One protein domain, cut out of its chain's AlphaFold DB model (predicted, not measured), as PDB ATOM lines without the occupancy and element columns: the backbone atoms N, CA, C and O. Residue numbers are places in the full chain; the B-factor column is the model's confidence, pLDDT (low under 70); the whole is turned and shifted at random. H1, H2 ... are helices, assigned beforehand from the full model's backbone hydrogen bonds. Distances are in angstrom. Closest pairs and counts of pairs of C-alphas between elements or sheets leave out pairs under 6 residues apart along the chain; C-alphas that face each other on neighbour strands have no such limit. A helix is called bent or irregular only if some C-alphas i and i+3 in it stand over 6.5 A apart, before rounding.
ATOM      1  N   LYS A   4     169.817 138.807 181.728       88.38
ATOM      2  CA  LYS A   4     171.197 138.936 182.203       88.38
ATOM      3  C   LYS A   4     171.360 140.100 183.176       88.38
ATOM      4  O   LYS A   4     171.956 139.920 184.233       88.38
ATOM      5  N   GLU A   5     170.805 141.266 182.852       89.75
ATOM      6  CA  GLU A   5     170.870 142.427 183.743       89.75
ATOM      7  C   GLU A   5     170.108 142.209 185.050       89.75
ATOM      8  O   GLU A   5     170.598 142.595 186.105       89.75
ATOM      9  N   TYR A   6     168.955 141.539 185.005       89.25
ATOM     10  CA  TYR A   6     168.192 141.203 186.205       89.25
ATOM     11  C   TYR A   6     168.973 140.282 187.141       89.25
ATOM     12  O   TYR A   6     169.050 140.533 188.345       89.25
ATOM     13  N   LEU A   7     169.574 139.223 186.591       87.44
ATOM     14  CA  LEU A   7     170.380 138.283 187.365       87.44
ATOM     15  C   LEU A   7     171.615 138.983 187.940       87.44
ATOM     16  O   LEU A   7     171.908 138.831 189.121       87.44
ATOM     17  N   LEU A   8     172.293 139.808 187.141       89.25
ATOM     18  CA  LEU A   8     173.468 140.554 187.582       89.25
ATOM     19  C   LEU A   8     173.122 141.569 188.677       89.25
ATOM     20  O   LEU A   8     173.825 141.631 189.676       89.25
ATOM     21  N   ALA A   9     172.019 142.308 188.547       89.25
ATOM     22  CA  ALA A   9     171.561 143.253 189.564       89.25
ATOM     23  C   ALA A   9     171.125 142.553 190.861       89.25
ATOM     24  O   ALA A   9     171.402 143.049 191.951       89.25
ATOM     25  N   THR A  10     170.479 141.389 190.748       86.94
ATOM     26  CA  THR A  10     170.067 140.584 191.909       86.94
ATOM     27  C   THR A  10     171.276 140.018 192.646       86.94
ATOM     28  O   THR A  10     171.264 139.941 193.870       86.94
ATOM     29  N   LEU A  11     172.322 139.631 191.911       85.62
ATOM     30  CA  LEU A  11     173.486 138.938 192.458       85.62
ATOM     31  C   LEU A  11     174.668 139.854 192.816       85.62
ATOM     32  O   LEU A  11     175.528 139.459 193.604       85.62
ATOM     33  N   ALA A  12     174.676 141.090 192.312       85.50
ATOM     34  CA  ALA A  12     175.634 142.136 192.665       85.50
ATOM     35  C   ALA A  12     175.806 142.358 194.185       85.50
ATOM     36  O   ALA A  12     176.956 142.388 194.626       85.50
ATOM     37  N   PRO A  13     174.741 142.473 195.013       83.88
ATOM     38  CA  PRO A  13     174.905 142.668 196.458       83.88
ATOM     39  C   PRO A  13     175.539 141.468 197.177       83.88
ATOM     40  O   PRO A  13     176.057 141.635 198.273       83.88
ATOM     41  N   PHE A  14     175.527 140.275 196.574       81.25
ATOM     42  CA  PHE A  14     176.109 139.062 197.163       81.25
ATOM     43  C   PHE A  14     177.588 138.860 196.810       81.25
ATOM     44  O   PHE A  14     178.196 137.901 197.283       81.25
ATOM     45  N   GLY A  15     178.166 139.724 195.966       78.50
ATOM     46  CA  GLY A  15     179.548 139.582 195.499       78.50
ATOM     47  C   GLY A  15     179.744 138.441 194.493       78.50
ATOM     48  O   GLY A  15     180.851 137.932 194.337       78.50
ATOM     49  N   VAL A  16     178.676 138.011 193.813       81.06
ATOM     50  CA  VAL A  16     178.758 136.937 192.817       81.06
ATOM     51  C   VAL A  16     179.361 137.473 191.525       81.06
ATOM     52  O   VAL A  16     178.911 138.471 190.962       81.06
ATOM     53  N   GLU A  17     180.372 136.773 191.024       82.38
ATOM     54  CA  GLU A  17     181.049 137.142 189.787       82.38
ATOM     55  C   GLU A  17     180.152 136.983 188.555       82.38
ATOM     56  O   GLU A  17     179.352 136.051 188.444       82.38
ATOM     57  N   ILE A  18     180.376 137.846 187.562       84.25
ATOM     58  CA  ILE A  18     179.664 137.841 186.274       84.25
ATOM     59  C   ILE A  18     179.806 136.481 185.568       84.25
ATOM     60  O   ILE A  18     178.864 136.020 184.929       84.25
ATOM     61  N   ALA A  19     180.951 135.810 185.722       83.50
ATOM     62  CA  ALA A  19     181.174 134.467 185.192       83.50
ATOM     63  C   ALA A  19     180.168 133.442 185.749       83.50
ATOM     64  O   ALA A  19     179.640 132.631 184.995       83.50
ATOM     65  N   THR A  20     179.840 133.513 187.043       82.19
ATOM     66  CA  THR A  20     178.828 132.641 187.661       82.19
ATOM     67  C   THR A  20     177.433 132.947 187.122       82.19
ATOM     68  O   THR A  20     176.662 132.026 186.858       82.19
ATOM     69  N   VAL A  21     177.113 134.226 186.898       85.12
ATOM     70  CA  VAL A  21     175.844 134.635 186.272       85.12
ATOM     71  C   VAL A  21     175.709 134.030 184.873       85.12
ATOM     72  O   VAL A  21     174.656 133.500 184.527       85.12
ATOM     73  N   ASP A  22     176.779 134.068 184.081       86.62
ATOM     74  CA  ASP A  22     176.794 133.504 182.729       86.62
ATOM     75  C   ASP A  22     176.617 131.972 182.759       86.62
ATOM     76  O   ASP A  22     175.805 131.425 182.011       86.62
ATOM     77  N   LEU A  23     177.264 131.282 183.707       86.06
ATOM     78  CA  LEU A  23     177.072 129.843 183.929       86.06
ATOM     79  C   LEU A  23     175.624 129.489 184.292       86.06
ATOM     80  O   LEU A  23     175.088 128.525 183.750       86.06
ATOM     81  N   ILE A  24     174.974 130.272 185.156       85.75
ATOM     82  CA  ILE A  24     173.563 130.076 185.526       85.75
ATOM     83  C   ILE A  24     172.661 130.191 184.290       85.75
ATOM     84  O   ILE A  24     171.788 129.347 184.077       85.75
ATOM     85  N   ILE A  25     172.891 131.204 183.447       86.88
ATOM     86  CA  ILE A  25     172.134 131.409 182.202       86.88
ATOM     87  C   ILE A  25     172.295 130.196 181.274       86.88
ATOM     88  O   ILE A  25     171.300 129.687 180.753       86.88
ATOM     89  N   ILE A  26     173.526 129.700 181.113       86.56
ATOM     90  CA  ILE A  26     173.846 128.541 180.270       86.56
ATOM     91  C   ILE A  26     173.208 127.258 180.821       86.56
ATOM     92  O   ILE A  26     172.522 126.548 180.080       86.56
ATOM     93  N   ASN A  27     173.379 126.971 182.115       85.19
ATOM     94  CA  ASN A  27     172.848 125.773 182.776       85.19
ATOM     95  C   ASN A  27     171.328 125.674 182.643       85.19
ATOM     96  O   ASN A  27     170.768 124.595 182.440       85.19
ATOM     97  N   GLN A  28     170.661 126.820 182.740       83.50
ATOM     98  CA  GLN A  28     169.207 126.910 182.783       83.50
ATOM     99  C   GLN A  28     168.608 127.199 181.404       83.50
ATOM    100  O   GLN A  28     167.393 127.339 181.274       83.50
ATOM    101  N   LYS A  29     169.457 127.234 180.362       84.88
ATOM    102  CA  LYS A  29     169.090 127.497 178.964       84.88
ATOM    103  C   LYS A  29     168.263 128.777 178.814       84.88
ATOM    104  O   LYS A  29     167.340 128.844 178.000       84.88
ATOM    105  N   LEU A  30     168.581 129.785 179.624       84.69
ATOM    106  CA  LEU A  30     167.925 131.083 179.587       84.69
ATOM    107  C   LEU A  30     168.455 131.900 178.407       84.69
ATOM    108  O   LEU A  30     169.625 131.821 178.047       84.69
ATOM    109  N   SER A  31     167.584 132.709 177.807       86.38
ATOM    110  CA  SER A  31     167.982 133.661 176.769       86.38
ATOM    111  C   SER A  31     168.488 134.950 177.433       86.38
ATOM    112  O   SER A  31     167.665 135.668 178.004       86.38
ATOM    113  N   PRO A  32     169.799 135.265 177.391       82.44
ATOM    114  CA  PRO A  32     170.368 136.412 178.110       82.44
ATOM    115  C   PRO A  32     169.798 137.757 177.645       82.44
ATOM    116  O   PRO A  32     169.592 138.647 178.470       82.44
ATOM    117  N   ASP A  33     169.502 137.879 176.350       85.62
ATOM    118  CA  ASP A  33     168.964 139.086 175.709       85.62
ATOM    119  C   ASP A  33     167.442 139.227 175.837       85.62
ATOM    120  O   ASP A  33     166.868 140.225 175.398       85.62
ATOM    121  N   LYS A  34     166.757 138.241 176.429       87.19
ATOM    122  CA  LYS A  34     165.309 138.327 176.612       87.19
ATOM    123  C   LYS A  34     164.991 139.428 177.620       87.19
ATOM    124  O   LYS A  34     165.578 139.499 178.699       87.19
ATOM    125  N   GLU A  35     164.055 140.298 177.266       88.38
ATOM    126  CA  GLU A  35     163.564 141.341 178.162       88.38
ATOM    127  C   GLU A  35     162.621 140.753 179.214       88.38
ATOM    128  O   GLU A  35     161.769 139.919 178.903       88.38
ATOM    129  N   VAL A  36     162.747 141.228 180.451       86.44
ATOM    130  CA  VAL A  36     161.776 140.950 181.513       86.44
ATOM    131  C   VAL A  36     160.546 141.823 181.259       86.44
ATOM    132  O   VAL A  36     160.636 143.043 181.410       86.44
ATOM    133  N   LYS A  37     159.425 141.228 180.827       83.81
ATOM    134  CA  LYS A  37     158.195 141.978 180.490       83.81
ATOM    135  C   LYS A  37     157.030 141.653 181.408       83.81
ATOM    136  O   LYS A  37     156.228 142.543 181.684       83.81
ATOM    137  N   THR A  38     156.932 140.414 181.877       84.19
ATOM    138  CA  THR A  38     155.862 139.981 182.779       84.19
ATOM    139  C   THR A  38     156.395 139.600 184.154       84.19
ATOM    140  O   THR A  38     157.561 139.248 184.330       84.19
ATOM    141  N   GLU A  39     155.513 139.633 185.153       80.31
ATOM    142  CA  GLU A  39     155.806 139.122 186.499       80.31
ATOM    143  C   GLU A  39     156.154 137.623 186.475       80.31
ATOM    144  O   GLU A  39     156.952 137.150 187.280       80.31
ATOM    145  N   GLU A  40     155.628 136.882 185.496       81.62
ATOM    146  CA  GLU A  40     155.966 135.478 185.260       81.62
ATOM    147  C   GLU A  40     157.438 135.286 184.865       81.62
ATOM    148  O   GLU A  40     158.069 134.335 185.326       81.62
ATOM    149  N   ASP A  41     158.013 136.199 184.067       84.56
ATOM    150  CA  ASP A  41     159.445 136.177 183.740       84.56
ATOM    151  C   ASP A  41     160.290 136.375 185.009       84.56
ATOM    152  O   ASP A  41     161.282 135.678 185.221       84.56
ATOM    153  N   VAL A  42     159.879 137.304 185.879       85.19
ATOM    154  CA  VAL A  42     160.549 137.565 187.162       85.19
ATOM    155  C   VAL A  42     160.491 136.327 188.057       85.19
ATOM    156  O   VAL A  42     161.502 135.924 188.629       85.19
ATOM    157  N   LEU A  43     159.322 135.695 188.155       85.88
ATOM    158  CA  LEU A  43     159.117 134.499 188.969       85.88
ATOM    159  C   LEU A  43     159.927 133.309 188.438       85.88
ATOM    160  O   LEU A  43     160.527 132.577 189.226       85.88
ATOM    161  N   LEU A  44     160.010 133.151 187.113       86.19
ATOM    162  CA  LEU A  44     160.874 132.164 186.469       86.19
ATOM    163  C   LEU A  44     162.340 132.386 186.858       86.19
ATOM    164  O   LEU A  44     162.982 131.454 187.331       86.19
ATOM    165  N   LEU A  45     162.849 133.616 186.731       86.75
ATOM    166  CA  LEU A  45     164.233 133.954 187.079       86.75
ATOM    167  C   LEU A  45     164.530 133.706 188.563       86.75
ATOM    168  O   LEU A  45     165.561 133.116 188.887       86.75
ATOM    169  N   LYS A  46     163.609 134.078 189.463       86.38
ATOM    170  CA  LYS A  46     163.715 133.779 190.900       86.38
ATOM    171  C   LYS A  46     163.789 132.271 191.162       86.38
ATOM    172  O   LYS A  46     164.684 131.828 191.876       86.38
ATOM    173  N   LYS A  47     162.907 131.469 190.552       85.81
ATOM    174  CA  LYS A  47     162.933 129.995 190.665       85.81
ATOM    175  C   LYS A  47     164.230 129.398 190.136       85.81
ATOM    176  O   LYS A  47     164.796 128.491 190.740       85.81
ATOM    177  N   THR A  48     164.706 129.909 189.007       86.69
ATOM    178  CA  THR A  48     165.961 129.474 188.408       86.69
ATOM    179  C   THR A  48     167.139 129.736 189.342       86.69
ATOM    180  O   THR A  48     167.943 128.834 189.577       86.69
ATOM    181  N   LEU A  49     167.210 130.936 189.923       85.62
ATOM    182  CA  LEU A  49     168.226 131.264 190.914       85.62
ATOM    183  C   LEU A  49     168.122 130.368 192.147       85.62
ATOM    184  O   LEU A  49     169.136 129.832 192.575       85.62
ATOM    185  N   PHE A  50     166.919 130.159 192.686       83.62
ATOM    186  CA  PHE A  50     166.695 129.281 193.838       83.62
ATOM    187  C   PHE A  50     167.264 127.877 193.603       83.62
ATOM    188  O   PHE A  50     168.026 127.356 194.418       83.62
ATOM    189  N   LYS A  51     166.967 127.301 192.434       83.69
ATOM    190  CA  LYS A  51     167.436 125.972 192.037       83.69
ATOM    191  C   LYS A  51     168.955 125.900 191.887       83.69
ATOM    192  O   LYS A  51     169.566 124.960 192.387       83.69
ATOM    193  N   GLU A  52     169.572 126.872 191.218       83.69
ATOM    194  CA  GLU A  52     171.031 126.904 191.066       83.69
ATOM    195  C   GLU A  52     171.716 127.129 192.421       83.69
ATOM    196  O   GLU A  52     172.638 126.395 192.773       83.69
ATOM    197  N   PHE A  53     171.240 128.078 193.232       77.75
ATOM    198  CA  PHE A  53     171.802 128.351 194.557       77.75
ATOM    199  C   PHE A  53     171.693 127.151 195.495       77.75
ATOM    200  O   PHE A  53     172.643 126.878 196.220       77.75
ATOM    201  N   SER A  54     170.615 126.370 195.420       76.00
ATOM    202  CA  SER A  54     170.488 125.100 196.146       76.00
ATOM    203  C   SER A  54     171.623 124.110 195.819       76.00
ATOM    204  O   SER A  54     172.054 123.342 196.679       76.00
ATOM    205  N   ILE A  55     172.181 124.166 194.601       76.19
ATOM    206  CA  ILE A  55     173.323 123.346 194.163       76.19
ATOM    207  C   ILE A  55     174.664 123.994 194.545       76.19
ATOM    208  O   ILE A  55     175.604 123.288 194.919       76.19
ATOM    209  N   TYR A  56     174.785 125.322 194.438       71.38
ATOM    210  CA  TYR A  56     176.030 126.051 194.721       71.38
ATOM    211  C   TYR A  56     176.319 126.198 196.225       71.38
ATOM    212  O   TYR A  56     177.463 126.015 196.641       71.38
ATOM    213  N   LEU A  57     175.304 126.464 197.053       68.00
ATOM    214  CA  LEU A  57     175.421 126.646 198.506       68.00
ATOM    215  C   LEU A  57     176.121 125.482 199.240       68.00
ATOM    216  O   LEU A  57     177.066 125.747 199.991       68.00
ATOM    217  N   PRO A  58     175.739 124.202 199.043       63.00
ATOM    218  CA  PRO A  58     176.424 123.088 199.695       63.00
ATOM    219  C   PRO A  58     177.865 122.916 199.198       63.00
ATOM    220  O   PRO A  58     178.729 122.541 199.985       63.00
ATOM    221  N   LYS A  59     178.154 123.244 197.930       58.06
ATOM    222  CA  LYS A  59     179.511 123.162 197.362       58.06
ATOM    223  C   LYS A  59     180.450 124.236 197.921       58.06
ATOM    224  O   LYS A  59     181.631 123.964 198.099       58.06
ATOM    225  N   GLN A  60     179.937 125.426 198.245       59.31
ATOM    226  CA  GLN A  60     180.727 126.498 198.867       59.31
ATOM    227  C   GLN A  60     181.178 126.143 200.291       59.31
ATOM    228  O   GLN A  60     182.322 126.411 200.650       59.31
ATOM    229  N   LYS A  61     180.337 125.453 201.082       50.56
ATOM    230  CA  LYS A  61     180.749 124.944 202.405       50.56
ATOM    231  C   LYS A  61     181.990 124.046 202.323       50.56
ATOM    232  O   LYS A  61     182.861 124.165 203.173       50.56
ATOM    233  N   THR A  62     182.088 123.204 201.294       46.88
ATOM    234  CA  THR A  62     183.239 122.309 201.079       46.88
ATOM    235  C   THR A  62     184.474 123.045 200.540       46.88
ATOM    236  O   THR A  62     185.597 122.619 200.780       46.88
ATOM    237  N   LEU A  63     184.290 124.159 199.822       46.53
ATOM    238  CA  LEU A  63     185.385 124.965 199.264       46.53
ATOM    239  C   LEU A  63     186.018 125.923 200.285       46.53
ATOM    240  O   LEU A  63     187.213 126.202 200.178       46.53
ATOM    241  N   SER A  64     185.277 126.349 201.317       44.72
ATOM    242  CA  SER A  64     185.846 127.092 202.455       44.72
ATOM    243  C   SER A  64     186.916 126.304 203.229       44.72
ATOM    244  O   SER A  64     187.750 126.917 203.889       44.72
ATOM    245  N   GLU A  65     186.958 124.972 203.119       47.66
ATOM    246  CA  GLU A  65     188.027 124.132 203.692       47.66
ATOM    247  C   GLU A  65     189.256 123.986 202.762       47.66
ATOM    248  O   GLU A  65     190.280 123.446 203.173       47.66
ATOM    249  N   GLY A  66     189.187 124.490 201.519       43.25
ATOM    250  CA  GLY A  66     190.151 124.220 200.441       43.25
ATOM    251  C   GLY A  66     190.882 125.433 199.843       43.25
ATOM    252  O   GLY A  66     191.416 125.326 198.742       43.25
ATOM    253  N   GLY A  67     190.920 126.586 200.519       40.78
ATOM    254  CA  GLY A  67     191.852 127.681 200.189       40.78
ATOM    255  C   GLY A  67     191.554 128.527 198.938       40.78
ATOM    256  O   GLY A  67     192.347 129.408 198.619       40.78
ATOM    257  N   TYR A  68     190.421 128.331 198.258       42.28
ATOM    258  CA  TYR A  68     189.906 129.270 197.250       42.28
ATOM    259  C   TYR A  68     188.751 130.067 197.863       42.28
ATOM    260  O   TYR A  68     187.597 129.655 197.819       42.28
ATOM    261  N   SER A  69     189.071 131.197 198.499       45.66
ATOM    262  CA  SER A  69     188.069 132.098 199.080       45.66
ATOM    263  C   SER A  69     187.353 132.873 197.976       45.66
ATOM    264  O   SER A  69     187.757 133.977 197.620       45.66
ATOM    265  N   ILE A  70     186.287 132.297 197.426       53.41
ATOM    266  CA  ILE A  70     185.285 133.079 196.704       53.41
ATOM    267  C   ILE A  70     184.451 133.786 197.784       53.41
ATOM    268  O   ILE A  70     183.708 133.146 198.524       53.41
ATOM    269  N   SER A  71     184.643 135.097 197.936       61.41
ATOM    270  CA  SER A  71     184.026 135.917 198.989       61.41
ATOM    271  C   SER A  71     182.564 136.240 198.672       61.41
ATOM    272  O   SER A  71     182.224 137.383 198.380       61.41
ATOM    273  N   TRP A  72     181.690 135.237 198.681       74.62
ATOM    274  CA  TRP A  72     180.251 135.489 198.660       74.62
ATOM    275  C   TRP A  72     179.763 135.871 200.053       74.62
ATOM    276  O   TRP A  72     180.187 135.287 201.053       74.62
ATOM    277  N   ASP A  73     178.834 136.820 200.117       78.31
ATOM    278  CA  ASP A  73     178.196 137.197 201.375       78.31
ATOM    279  C   ASP A  73     177.152 136.137 201.768       78.31
ATOM    280  O   ASP A  73     175.974 136.196 201.406       78.31
ATOM    281  N   MET A  74     177.614 135.089 202.454       75.50
ATOM    282  CA  MET A  74     176.794 133.926 202.812       75.50
ATOM    283  C   MET A  74     175.643 134.285 203.762       75.50
ATOM    284  O   MET A  74     174.615 133.606 203.756       75.50
ATOM    285  N   GLU A  75     175.785 135.344 204.564       78.75
ATOM    286  CA  GLU A  75     174.722 135.839 205.445       78.75
ATOM    287  C   GLU A  75     173.607 136.507 204.634       78.75
ATOM    288  O   GLU A  75     172.433 136.152 204.791       78.75
ATOM    289  N   ALA A  76     173.968 137.396 203.704       81.12
ATOM    290  CA  ALA A  76     173.021 138.034 202.796       81.12
ATOM    291  C   ALA A  76     172.329 137.013 201.880       81.12
ATOM    292  O   ALA A  76     171.106 137.064 201.722       81.12
ATOM    293  N   ILE A  77     173.073 136.042 201.334       81.12
ATOM    294  CA  ILE A  77     172.503 134.969 200.507       81.12
ATOM    295  C   ILE A  77     171.514 134.133 201.318       81.12
ATOM    296  O   ILE A  77     170.448 133.801 200.810       81.12
ATOM    297  N   ARG A  78     171.823 133.802 202.578       78.06
ATOM    298  CA  ARG A  78     170.933 133.001 203.430       78.06
ATOM    299  C   ARG A  78     169.619 133.723 203.729       78.06
ATOM    300  O   ARG A  78     168.557 133.113 203.623       78.06
ATOM    301  N   LEU A  79     169.685 135.007 204.082       82.06
ATOM    302  CA  LEU A  79     168.496 135.832 204.318       82.06
ATOM    303  C   LEU A  79     167.646 135.964 203.052       82.06
ATOM    304  O   LEU A  79     166.429 135.779 203.094       82.06
ATOM    305  N   TRP A  80     168.294 136.237 201.919       84.44
ATOM    306  CA  TRP A  80     167.624 136.348 200.631       84.44
ATOM    307  C   TRP A  80     166.993 135.024 200.192       84.44
ATOM    308  O   TRP A  80     165.822 135.007 199.824       84.44
ATOM    309  N   TYR A  81     167.718 133.909 200.307       82.19
ATOM    310  CA  TYR A  81     167.233 132.573 199.960       82.19
ATOM    311  C   TYR A  81     166.006 132.188 200.791       82.19
ATOM    312  O   TYR A  81     165.027 131.701 200.232       82.19
ATOM    313  N   SER A  82     166.015 132.473 202.098       81.19
ATOM    314  CA  SER A  82     164.870 132.177 202.967       81.19
ATOM    315  C   SER A  82     163.656 133.061 202.668       81.19
ATOM    316  O   SER A  82     162.516 132.595 202.639       81.19
ATOM    317  N   SER A  83     163.890 134.338 202.348       82.00
ATOM    318  CA  SER A  83     162.827 135.219 201.854       82.00
ATOM    319  C   SER A  83     162.238 134.700 200.540       82.00
ATOM    320  O   SER A  83     161.023 134.734 200.354       82.00
ATOM    321  N   LEU A  84     163.081 134.189 199.642       82.50
ATOM    322  CA  LEU A  84     162.675 133.709 198.328       82.50
ATOM    323  C   LEU A  84     161.938 132.363 198.401       82.50
ATOM    324  O   LEU A  84     160.945 132.185 197.701       82.50
ATOM    325  N   ALA A  85     162.345 131.459 199.297       80.25
ATOM    326  CA  ALA A  85     161.602 130.236 199.612       80.25
ATOM    327  C   ALA A  85     160.176 130.565 200.080       80.25
ATOM    328  O   ALA A  85     159.199 130.008 199.577       80.25
ATOM    329  N   LYS A  86     160.049 131.561 200.968       79.56
ATOM    330  CA  LYS A  86     158.760 132.042 201.473       79.56
ATOM    331  C   LYS A  86     157.893 132.683 200.385       79.56
ATOM    332  O   LYS A  86     156.684 132.477 200.393       79.56
ATOM    333  N   GLU A  87     158.490 133.429 199.452       76.88
ATOM    334  CA  GLU A  87     157.785 133.972 198.276       76.88
ATOM    335  C   GLU A  87     157.300 132.869 197.322       76.88
ATOM    336  O   GLU A  87     156.215 132.979 196.753       76.88
ATOM    337  N   LEU A  88     158.092 131.810 197.135       74.94
ATOM    338  CA  LEU A  88     157.768 130.698 196.236       74.94
ATOM    339  C   LEU A  88     156.829 129.657 196.862       74.94
ATOM    340  O   LEU A  88     156.293 128.820 196.134       74.94
ATOM    341  N   GLY A  89     156.617 129.711 198.180       67.62
ATOM    342  CA  GLY A  89     155.852 128.709 198.921       67.62
ATOM    343  C   GLY A  89     156.545 127.343 198.986       67.62
ATOM    344  O   GLY A  89     155.874 126.342 199.225       67.62
TER     345      GLY A  89
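What this domain is: This is residues 4 to 89 of the 106 residues of an uncharacterized protein of Apibacter sp. B3918 (UniProt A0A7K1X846). One long helix, H3, makes the long axis; H4 folds back on it as a hairpin, the pair H1 and H2 lies loosely near it, and residues 62 to 67 stick out. The 86 printed residues hold four named helices, H1 to H4 in order, and no named strand: all helix. The whole is compact, radius of gyration of the C-alphas 13.1 A, spanning 41 by 27 by 20 A.

Where its parts are: H3, residues 39 to 63, is 35.2 A long, with a kink of 33 degrees near residue 55. H4, residues 74 to 88, 20.4 A, ends at C-alpha 88 (157.768, 130.698, 196.236). H1, residues 4 to 14, 15.7 A, begins at C-alpha 4 (171.197, 138.936, 182.203); it is only just irregular, C-alphas 10 and 13 being 7.0 A apart. H2 is residues 18 to 27, 14.3 A.

How they stand to each other: H3, with residues 46 to 50 alone, touches H4 at a steep tilt of 39 degrees, opposite ways, a helical hairpin; closest C-alphas Phe 50 and Tyr 81, 7.0 A. H1 touches H2, closest C-alphas Leu 8 and Val 21, 6.5 A. H1 and H4 only just touch, only at their ends, with 3 C-alpha pairs within 8 A, through H4's residues 74 to 77 alone; closest Phe 14 and Ile 77, 6.4 A. H2 and H4 are apart. O i to N i+4 pairs are within hydrogen-bond range throughout H2 and H4, in 5 of 7 in H1 and 17 of 21 in H3.

The domain as a whole: Thr 38 and Gly 67 have the farthest C-alphas, 41.8 A. The printed part has no cut; the link H2 to H3 is long. Residues 57 to 71 and 89 have pLDDT under 70.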